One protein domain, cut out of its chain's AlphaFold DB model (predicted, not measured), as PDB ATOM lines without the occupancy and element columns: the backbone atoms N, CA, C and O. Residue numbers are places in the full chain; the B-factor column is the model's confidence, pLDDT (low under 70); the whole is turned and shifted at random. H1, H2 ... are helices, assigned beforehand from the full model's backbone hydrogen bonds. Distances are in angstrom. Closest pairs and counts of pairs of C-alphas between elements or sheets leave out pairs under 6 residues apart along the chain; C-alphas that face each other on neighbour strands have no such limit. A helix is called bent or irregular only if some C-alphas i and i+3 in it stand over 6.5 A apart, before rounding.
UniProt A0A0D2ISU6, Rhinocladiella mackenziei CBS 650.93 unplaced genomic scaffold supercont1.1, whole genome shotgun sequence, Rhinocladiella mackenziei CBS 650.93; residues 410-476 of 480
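AT A GLANCE: This is residues 410 to 476 of the 480 residues of an uncharacterized protein of Rhinocladiella mackenziei CBS 650.93 (UniProt A0A0D2ISU6). Two pairs of short helices, H1 with H2 and H3 with H4, sit at opposite ends of a loose, elongated model, and in each pair the second helix folds back along the first. The stretch with no named element, residues 410 to 422, runs in between the two pairs, with residues 410 to 415 sticking out, and residues 440 to 447 string the first pair to the second. The printed part has 67 residues, with four named helices in the order H1, H2, H3, H4 and no named strand; the class is all helix, with 37 of the residues in the helices. The whole is loose, with a radius of gyration of the C-alphas of 14.2 A, and spans 41 by 28 by 18 A, only just elongated.

HOW THE PARTS SIT: Residues 410 to 415 stand free. H1, residues 423 to 429, and H2, residues 432 to 439, form a helical hairpin over a tight link of 2 residues. They only just touch, with 3 pairs of C-alphas within 8 A; the closest C-alphas, those of Glu 427 and Val 438, are 6.8 A apart. Their lines stand at a shallow tilt of 8 degrees, opposite ways. H3, residues 448 to 459, is apart from H1 and from H2. H4, residues 465 to 474, is also apart from both. H3 and H4 form a second helical hairpin, at a steep tilt of 43 degrees, opposite ways. H3 touches H4 with residues 448 to 452 alone; the closest C-alphas are those of Lys 448 and Phe 472, 5.6 A apart. In H3 and H4 every O i to N i+4 pair is within hydrogen-bond range; in H1 it is 1 of 3, with 2 of 4 O i to N i+3 pairs, and in H2 0 of 4, with 3 of 5.

IN THESE COORDINATES: H1 begins at C-alpha 423, (132.101, 52.473, 10.593), and is only just irregular: C-alphas 425 and 428 are 6.7 A apart. H2 is 13.6 A long and irregular, with C-alphas 433 and 436 7.6 A apart. H3, the longest helix with 12 residues, measures 16.0 A and begins at C-alpha 448, (139.403, 64.279, 3.980). H4 measures 14.4 A and ends at C-alpha 474, (141.304, 67.103, 13.274).

THE WHOLE: The two C-alphas farthest apart are those of Asp 433 and His 462, 41.8 A. The printed part has no cut. The link from H2 to H3, 8 residues, is short, and that from H3 to H4, 5 residues, is tight. The mean pLDDT of the printed part is 78.6; residues 410 to 416, residue 459 and residue 462 are under 70.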
ATOM      1  N   ARG A 410     120.679  73.898  18.352       41.00
ATOM      2  CA  ARG A 410     120.195  73.189  19.551       41.00
ATOM      3  C   ARG A 410     119.055  72.215  19.215       41.00
ATOM      4  O   ARG A 410     118.852  71.257  19.950       41.00
ATOM      5  N   PHE A 411     118.359  72.454  18.098       40.56
ATOM      6  CA  PHE A 411     117.229  71.652  17.606       40.56
ATOM      7  C   PHE A 411     117.413  71.074  16.193       40.56
ATOM      8  O   PHE A 411     116.617  70.234  15.781       40.56
ATOM      9  N   ALA A 412     118.456  71.451  15.447       41.50
ATOM     10  CA  ALA A 412     118.960  70.566  14.400       41.50
ATOM     11  C   ALA A 412     119.578  69.361  15.109       41.50
ATOM     12  O   ALA A 412     120.289  69.555  16.088       41.50
ATOM     13  N   SER A 413     119.294  68.143  14.655       35.94
ATOM     14  CA  SER A 413     119.639  66.875  15.317       35.94
ATOM     15  C   SER A 413     121.149  66.581  15.438       35.94
ATOM     16  O   SER A 413     121.583  65.515  15.027       35.94
ATOM     17  N   ALA A 414     121.954  67.518  15.952       42.62
ATOM     18  CA  ALA A 414     123.374  67.424  16.288       42.62
ATOM     19  C   ALA A 414     124.225  66.618  15.285       42.62
ATOM     20  O   ALA A 414     125.109  65.857  15.672       42.62
ATOM     21  N   CYS A 415     123.964  66.764  13.983       54.12
ATOM     22  CA  CYS A 415     124.703  66.040  12.955       54.12
ATOM     23  C   CYS A 415     125.958  66.828  12.564       54.12
ATOM     24  O   CYS A 415     125.901  67.711  11.708       54.12
ATOM     25  N   PHE A 416     127.096  66.484  13.161       59.31
ATOM     26  CA  PHE A 416     128.408  66.962  12.724       59.31
ATOM     27  C   PHE A 416     128.985  66.014  11.665       59.31
ATOM     28  O   PHE A 416     128.924  64.791  11.807       59.31
ATOM     29  N   ARG A 417     129.536  66.567  10.579       73.75
ATOM     30  CA  ARG A 417     130.285  65.781   9.590       73.75
ATOM     31  C   ARG A 417     131.743  65.730  10.015       73.75
ATOM     32  O   ARG A 417     132.364  66.767  10.208       73.75
ATOM     33  N   VAL A 418     132.279  64.523  10.122       85.50
ATOM     34  CA  VAL A 418     133.693  64.291  10.428       85.50
ATOM     35  C   VAL A 418     134.325  63.426   9.356       85.50
ATOM     36  O   VAL A 418     133.666  62.517   8.824       85.50
ATOM     37  N   ALA A 419     135.582  63.731   9.040       88.19
ATOM     38  CA  ALA A 419     136.376  62.921   8.135       88.19
ATOM     39  C   ALA A 419     136.596  61.540   8.767       88.19
ATOM     40  O   ALA A 419     137.049  61.445   9.899       88.19
ATOM     41  N   ARG A 420     136.233  60.464   8.073       89.56
ATOM     42  CA  ARG A 420     136.249  59.096   8.611       89.56
ATOM     43  C   ARG A 420     136.457  58.069   7.510       89.56
ATOM     44  O   ARG A 420     135.926  58.215   6.406       89.56
ATOM     45  N   ASN A 421     137.144  56.988   7.843       86.56
ATOM     46  CA  ASN A 421     137.449  55.883   6.940       86.56
ATOM     47  C   ASN A 421     136.370  54.790   6.945       86.56
ATOM     48  O   ASN A 421     136.450  53.841   6.171       86.56
ATOM     49  N   GLY A 422     135.332  54.921   7.779       86.56
ATOM     50  CA  GLY A 422     134.175  54.026   7.778       86.56
ATOM     51  C   GLY A 422     133.550  53.856   9.158       86.56
ATOM     52  O   GLY A 422     133.697  54.706  10.034       86.56
ATOM     53  N   MET A 423     132.835  52.744   9.351       85.62
ATOM     54  CA  MET A 423     132.101  52.473  10.593       85.62
ATOM     55  C   MET A 423     133.015  52.261  11.808       85.62
ATOM     56  O   MET A 423     132.638  52.649  12.909       85.62
ATOM     57  N   GLY A 424     134.222  51.716  11.613       85.75
ATOM     58  CA  GLY A 424     135.181  51.482  12.702       85.75
ATOM     59  C   GLY A 424     135.632  52.761  13.417       85.75
ATOM     60  O   GLY A 424     135.925  52.720  14.606       85.75
ATOM     61  N   ASP A 425     135.607  53.907  12.732       86.25
ATOM     62  CA  ASP A 425     135.940  55.207  13.328       86.25
ATOM     63  C   ASP A 425     134.792  55.793  14.161       86.25
ATOM     64  O   ASP A 425     135.030  56.573  15.080       86.25
ATOM     65  N   ILE A 426     133.549  55.419  13.843       86.19
ATOM     66  CA  ILE A 426     132.338  55.920  14.506       86.19
ATOM     67  C   ILE A 426     131.884  54.990  15.619       86.19
ATOM     68  O   ILE A 426     131.329  55.455  16.607       86.19
ATOM     69  N   GLU A 427     132.126  53.686  15.492       87.81
ATOM     70  CA  GLU A 427     131.721  52.705  16.491       87.81
ATOM     71  C   GLU A 427     132.144  53.102  17.916       87.81
ATOM     72  O   GLU A 427     131.268  53.064  18.781       87.81
ATOM     73  N   PRO A 428     133.388  53.537  18.204       87.69
ATOM     74  CA  PRO A 428     133.790  53.982  19.542       87.69
ATOM     75  C   PRO A 428     132.961  55.146  20.102       87.69
ATOM     76  O   PRO A 428     132.792  55.227  21.312       87.69
ATOM     77  N   LEU A 429     132.405  55.993  19.230       82.75
ATOM     78  CA  LEU A 429     131.612  57.175  19.588       82.75
ATOM     79  C   LEU A 429     130.146  56.846  19.895       82.75
ATOM     80  O   LEU A 429     129.404  57.681  20.411       82.75
ATOM     81  N   ILE A 430     129.690  55.642  19.541       83.12
ATOM     82  CA  ILE A 430     128.303  55.229  19.751       83.12
ATOM     83  C   ILE A 430     128.118  54.806  21.206       83.12
ATOM     84  O   ILE A 430     128.810  53.908  21.692       83.12
ATOM     85  N   HIS A 431     127.125  55.408  21.867       85.00
ATOM     86  CA  HIS A 431     126.724  55.063  23.230       85.00
ATOM     87  C   HIS A 431     126.543  53.538  23.392       85.00
ATOM     88  O   HIS A 431     125.939  52.921  22.507       85.00
ATOM     89  N   PRO A 432     127.011  52.918  24.496       88.69
ATOM     90  CA  PRO A 432     126.956  51.467  24.697       88.69
ATOM     91  C   PRO A 432     125.585  50.842  24.404       88.69
ATOM     92  O   PRO A 432     125.505  49.867  23.654       88.69
ATOM     93  N   ASP A 433     124.508  51.472  24.879       87.19
ATOM     94  CA  ASP A 433     123.120  51.015  24.687       87.19
ATOM     95  C   ASP A 433     122.685  50.935  23.211       87.19
ATOM     96  O   ASP A 433     121.728  50.245  22.870       87.19
ATOM     97  N   ASN A 434     123.408  51.609  22.313       86.06
ATOM     98  CA  ASN A 434     123.093  51.719  20.890       86.06
ATOM     99  C   ASN A 434     124.063  50.947  19.982       86.06
ATOM    100  O   ASN A 434     123.920  50.978  18.757       86.06
ATOM    101  N   LYS A 435     125.027  50.199  20.539       86.38
ATOM    102  CA  LYS A 435     126.026  49.434  19.763       86.38
ATOM    103  C   LYS A 435     125.418  48.404  18.810       86.38
ATOM    104  O   LYS A 435     125.999  48.102  17.771       86.38
ATOM    105  N   TYR A 436     124.221  47.897  19.106       85.31
ATOM    106  CA  TYR A 436     123.513  46.962  18.226       85.31
ATOM    107  C   TYR A 436     123.220  47.554  16.830       85.31
ATOM    108  O   TYR A 436     123.083  46.800  15.862       85.31
ATOM    109  N   LEU A 437     123.168  48.888  16.700       81.25
ATOM    110  CA  LEU A 437     122.955  49.584  15.428       81.25
ATOM    111  C   LEU A 437     124.135  49.435  14.461       81.25
ATOM    112  O   LEU A 437     123.928  49.504  13.250       81.25
ATOM    113  N   VAL A 438     125.346  49.148  14.953       84.19
ATOM    114  CA  VAL A 438     126.552  48.987  14.119       84.19
ATOM    115  C   VAL A 438     126.384  47.868  13.090       84.19
ATOM    116  O   VAL A 438     126.782  48.015  11.940       84.19
ATOM    117  N   LYS A 439     125.702  46.777  13.459       82.00
ATOM    118  CA  LYS A 439     125.428  45.643  12.556       82.00
ATOM    119  C   LYS A 439     124.339  45.939  11.517       82.00
ATOM    120  O   LYS A 439     124.169  45.169  10.575       82.00
ATOM    121  N   ARG A 440     123.569  47.016  11.710       78.62
ATOM    122  CA  ARG A 440     122.402  47.385  10.889       78.62
ATOM    123  C   ARG A 440     122.648  48.617  10.016       78.62
ATOM    124  O   ARG A 440     121.890  48.834   9.075       78.62
ATOM    125  N   ALA A 441     123.685  49.403  10.300       78.56
ATOM    126  CA  ALA A 441     124.042  50.601   9.550       78.56
ATOM    127  C   ALA A 441     125.182  50.323   8.556       78.56
ATOM    128  O   ALA A 441     126.172  49.676   8.888       78.56
ATOM    129  N   ARG A 442     125.065  50.851   7.333       77.88
ATOM    130  CA  ARG A 442     126.163  50.893   6.358       77.88
ATOM    131  C   ARG A 442     126.599  52.339   6.184       77.88
ATOM    132  O   ARG A 442     125.830  53.153   5.682       77.88
ATOM    133  N   LEU A 443     127.821  52.647   6.604       80.62
ATOM    134  CA  LEU A 443     128.385  53.989   6.528       80.62
ATOM    135  C   LEU A 443     129.583  53.983   5.581       80.62
ATOM    136  O   LEU A 443     130.608  53.373   5.879       80.62
ATOM    137  N   ALA A 444     129.440  54.646   4.433       81.38
ATOM    138  CA  ALA A 444     130.541  54.813   3.493       81.38
ATOM    139  C   ALA A 444     131.633  55.731   4.083       81.38
ATOM    140  O   ALA A 444     131.305  56.617   4.888       81.38
ATOM    141  N   PRO A 445     132.903  55.563   3.670       86.06
ATOM    142  CA  PRO A 445     133.963  56.496   4.016       86.06
ATOM    143  C   PRO A 445     133.601  57.920   3.586       86.06
ATOM    144  O   PRO A 445     133.057  58.156   2.502       86.06
ATOM    145  N   PHE A 446     133.920  58.870   4.451       89.06
ATOM    146  CA  PHE A 446     133.842  60.292   4.163       89.06
ATOM    147  C   PHE A 446     135.236  60.851   4.405       89.06
ATOM    148  O   PHE A 446     135.528  61.343   5.489       89.06
ATOM    149  N   THR A 447     136.132  60.631   3.446       89.50
ATOM    150  CA  THR A 447     137.556  60.943   3.606       89.50
ATOM    151  C   THR A 447     137.799  62.449   3.599       89.50
ATOM    152  O   THR A 447     136.910  63.234   3.252       89.50
ATOM    153  N   LYS A 448     139.011  62.863   3.979       86.12
ATOM    154  CA  LYS A 448     139.403  64.279   3.980       86.12
ATOM    155  C   LYS A 448     139.300  64.884   2.583       86.12
ATOM    156  O   LYS A 448     138.788  65.984   2.442       86.12
ATOM    157  N   GLU A 449     139.682  64.135   1.554       87.44
ATOM    158  CA  GLU A 449     139.660  64.565   0.153       87.44
ATOM    159  C   GLU A 449     138.225  64.792  -0.326       87.44
ATOM    160  O   GLU A 449     137.920  65.808  -0.945       87.44
ATOM    161  N   ARG A 450     137.313  63.877   0.026       86.56
ATOM    162  CA  ARG A 450     135.890  64.037  -0.284       86.56
ATOM    163  C   ARG A 450     135.288  65.224   0.460       86.56
ATOM    164  O   ARG A 450     134.489  65.964  -0.110       86.56
ATOM    165  N   TYR A 451     135.658  65.402   1.726       88.00
ATOM    166  CA  TYR A 451     135.199  66.545   2.501       88.00
ATOM    167  C   TYR A 451     135.718  67.857   1.884       88.00
ATOM    168  O   TYR A 451     134.934  68.782   1.690       88.00
ATOM    169  N   ALA A 452     136.987  67.908   1.474       84.31
ATOM    170  CA  ALA A 452     137.580  69.047   0.778       84.31
ATOM    171  C   ALA A 452     136.852  69.385  -0.524       84.31
ATOM    172  O   ALA A 452     136.511  70.545  -0.742       84.31
ATOM    173  N   GLN A 453     136.539  68.376  -1.339       85.69
ATOM    174  CA  GLN A 453     135.813  68.566  -2.590       85.69
ATOM    175  C   GLN A 453     134.396  69.120  -2.361       85.69
ATOM    176  O   GLN A 453     134.039  70.146  -2.934       85.69
ATOM    177  N   GLU A 454     133.600  68.491  -1.485       84.62
ATOM    178  CA  GLU A 454     132.234  68.961  -1.193       84.62
ATOM    179  C   GLU A 454     132.242  70.376  -0.581       84.62
ATOM    180  O   GLU A 454     131.341  71.186  -0.826       84.62
ATOM    181  N   PHE A 455     133.269  70.696   0.211       81.88
ATOM    182  CA  PHE A 455     133.431  72.017   0.806       81.88
ATOM    183  C   PHE A 455     133.783  73.076  -0.246       81.88
ATOM    184  O   PHE A 455     133.182  74.153  -0.241       81.88
ATOM    185  N   ALA A 456     134.695  72.765  -1.171       81.44
ATOM    186  CA  ALA A 456     135.082  73.642  -2.272       81.44
ATOM    187  C   ALA A 456     133.907  73.946  -3.212       81.44
ATOM    188  O   ALA A 456     133.623  75.111  -3.493       81.44
ATOM    189  N   GLU A 457     133.133  72.920  -3.583       79.81
ATOM    190  CA  GLU A 457     131.923  73.069  -4.400       79.81
ATOM    191  C   GLU A 457     130.881  73.975  -3.723       79.81
ATOM    192  O   GLU A 457     130.328  74.886  -4.344       79.81
ATOM    193  N   THR A 458     130.637  73.769  -2.424       72.38
ATOM    194  CA  THR A 458     129.628  74.537  -1.672       72.38
ATOM    195  C   THR A 458     130.051  75.992  -1.458       72.38
ATOM    196  O   THR A 458     129.215  76.898  -1.480       72.38
ATOM    197  N   SER A 459     131.345  76.227  -1.249       69.06
ATOM    198  CA  SER A 459     131.911  77.556  -0.992       69.06
ATOM    199  C   SER A 459     132.335  78.304  -2.261       69.06
ATOM    200  O   SER A 459     132.692  79.478  -2.169       69.06
ATOM    201  N   LYS A 460     132.254  77.669  -3.442       76.31
ATOM    202  CA  LYS A 460     132.745  78.201  -4.727       76.31
ATOM    203  C   LYS A 460     134.205  78.654  -4.648       76.31
ATOM    204  O   LYS A 460     134.531  79.762  -5.063       76.31
ATOM    205  N   ASP A 461     135.044  77.828  -4.032       81.12
ATOM    206  CA  ASP A 461     136.476  78.087  -3.836       81.12
ATOM    207  C   ASP A 461     136.813  79.345  -3.005       81.12
ATOM    208  O   ASP A 461     137.963  79.776  -2.937       81.12
ATOM    209  N   HIS A 462     135.829  79.926  -2.308       68.12
ATOM    210  CA  HIS A 462     136.027  81.062  -1.406       68.12
ATOM    211  C   HIS A 462     136.190  80.602   0.045       68.12
ATOM    212  O   HIS A 462     135.299  80.778   0.879       68.12
ATOM    213  N   PHE A 463     137.347  80.025   0.362       77.31
ATOM    214  CA  PHE A 463     137.696  79.624   1.723       77.31
ATOM    215  C   PHE A 463     139.196  79.764   1.998       77.31
ATOM    216  O   PHE A 463     140.017  79.776   1.085       77.31
ATOM    217  N   ASP A 464     139.553  79.878   3.276       78.69
ATOM    218  CA  ASP A 464     140.948  79.857   3.712       78.69
ATOM    219  C   ASP A 464     141.443  78.406   3.741       78.69
ATOM    220  O   ASP A 464     141.017  77.605   4.577       78.69
ATOM    221  N   ALA A 465     142.336  78.067   2.810       77.12
ATOM    222  CA  ALA A 465     142.870  76.718   2.663       77.12
ATOM    223  C   ALA A 465     143.587  76.219   3.930       77.12
ATOM    224  O   ALA A 465     143.454  75.049   4.280       77.12
ATOM    225  N   ALA A 466     144.290  77.094   4.655       78.00
ATOM    226  CA  ALA A 466     145.006  76.709   5.867       78.00
ATOM    227  C   ALA A 466     144.035  76.421   7.022       78.00
ATOM    228  O   ALA A 466     144.208  75.445   7.751       78.00
ATOM    229  N   ALA A 467     142.980  77.228   7.166       70.19
ATOM    230  CA  ALA A 467     141.962  77.017   8.197       70.19
ATOM    231  C   ALA A 467     141.148  75.731   7.962       70.19
ATOM    232  O   ALA A 467     140.782  75.025   8.906       70.19
ATOM    233  N   ILE A 468     140.872  75.420   6.698       79.06
ATOM    234  CA  ILE A 468     140.073  74.264   6.305       79.06
ATOM    235  C   ILE A 468     140.871  72.957   6.386       79.06
ATOM    236  O   ILE A 468     140.335  71.955   6.862       79.06
ATOM    237  N   GLU A 469     142.160  72.977   6.047       81.25
ATOM    238  CA  GLU A 469     143.037  71.815   6.218       81.25
ATOM    239  C   GLU A 469     143.115  71.376   7.689       81.25
ATOM    240  O   GLU A 469     142.983  70.191   7.997       81.25
ATOM    241  N   VAL A 470     143.209  72.334   8.621       80.75
ATOM    242  CA  VAL A 470     143.156  72.066  10.071       80.75
ATOM    243  C   VAL A 470     141.821  71.419  10.460       80.75
ATOM    244  O   VAL A 470     141.792  70.438  11.207       80.75
ATOM    245  N   MET A 471     140.703  71.917   9.928       79.06
ATOM    246  CA  MET A 471     139.381  71.354  10.203       79.06
ATOM    247  C   MET A 471     139.268  69.902   9.714       79.06
ATOM    248  O   MET A 471     138.813  69.032  10.460       79.06
ATOM    249  N   PHE A 472     139.711  69.601   8.493       82.94
ATOM    250  CA  PHE A 472     139.680  68.235   7.962       82.94
ATOM    251  C   PHE A 472     140.622  67.307   8.718       82.94
ATOM    252  O   PHE A 472     140.251  66.167   9.013       82.94
ATOM    253  N   ALA A 473     141.812  67.803   9.066       80.62
ATOM    254  CA  ALA A 473     142.835  67.035   9.748       80.62
ATOM    255  C   ALA A 473     142.384  66.527  11.121       80.62
ATOM    256  O   ALA A 473     142.685  65.378  11.446       80.62
ATOM    257  N   HIS A 474     141.631  67.345  11.865       81.19
ATOM    258  CA  HIS A 474     141.304  67.103  13.274       81.19
ATOM    259  C   HIS A 474     139.819  66.816  13.554       81.19
ATOM    260  O   HIS A 474     139.454  66.562  14.701       81.19
ATOM    261  N   SER A 475     138.949  66.832  12.536       83.25
ATOM    262  CA  SER A 475     137.493  66.687  12.721       83.25
ATOM    263  C   SER A 475     137.061  65.419  13.473       83.25
ATOM    264  O   SER A 475     136.160  65.500  14.301       83.25
ATOM    265  N   LEU A 476     137.693  64.264  13.224       82.75
ATOM    266  CA  LEU A 476     137.361  63.007  13.912       82.75
ATOM    267  C   LEU A 476     137.855  62.977  15.358       82.75
ATOM    268  O   LEU A 476     137.121  62.557  16.246       82.75
TER     269      LEU A 476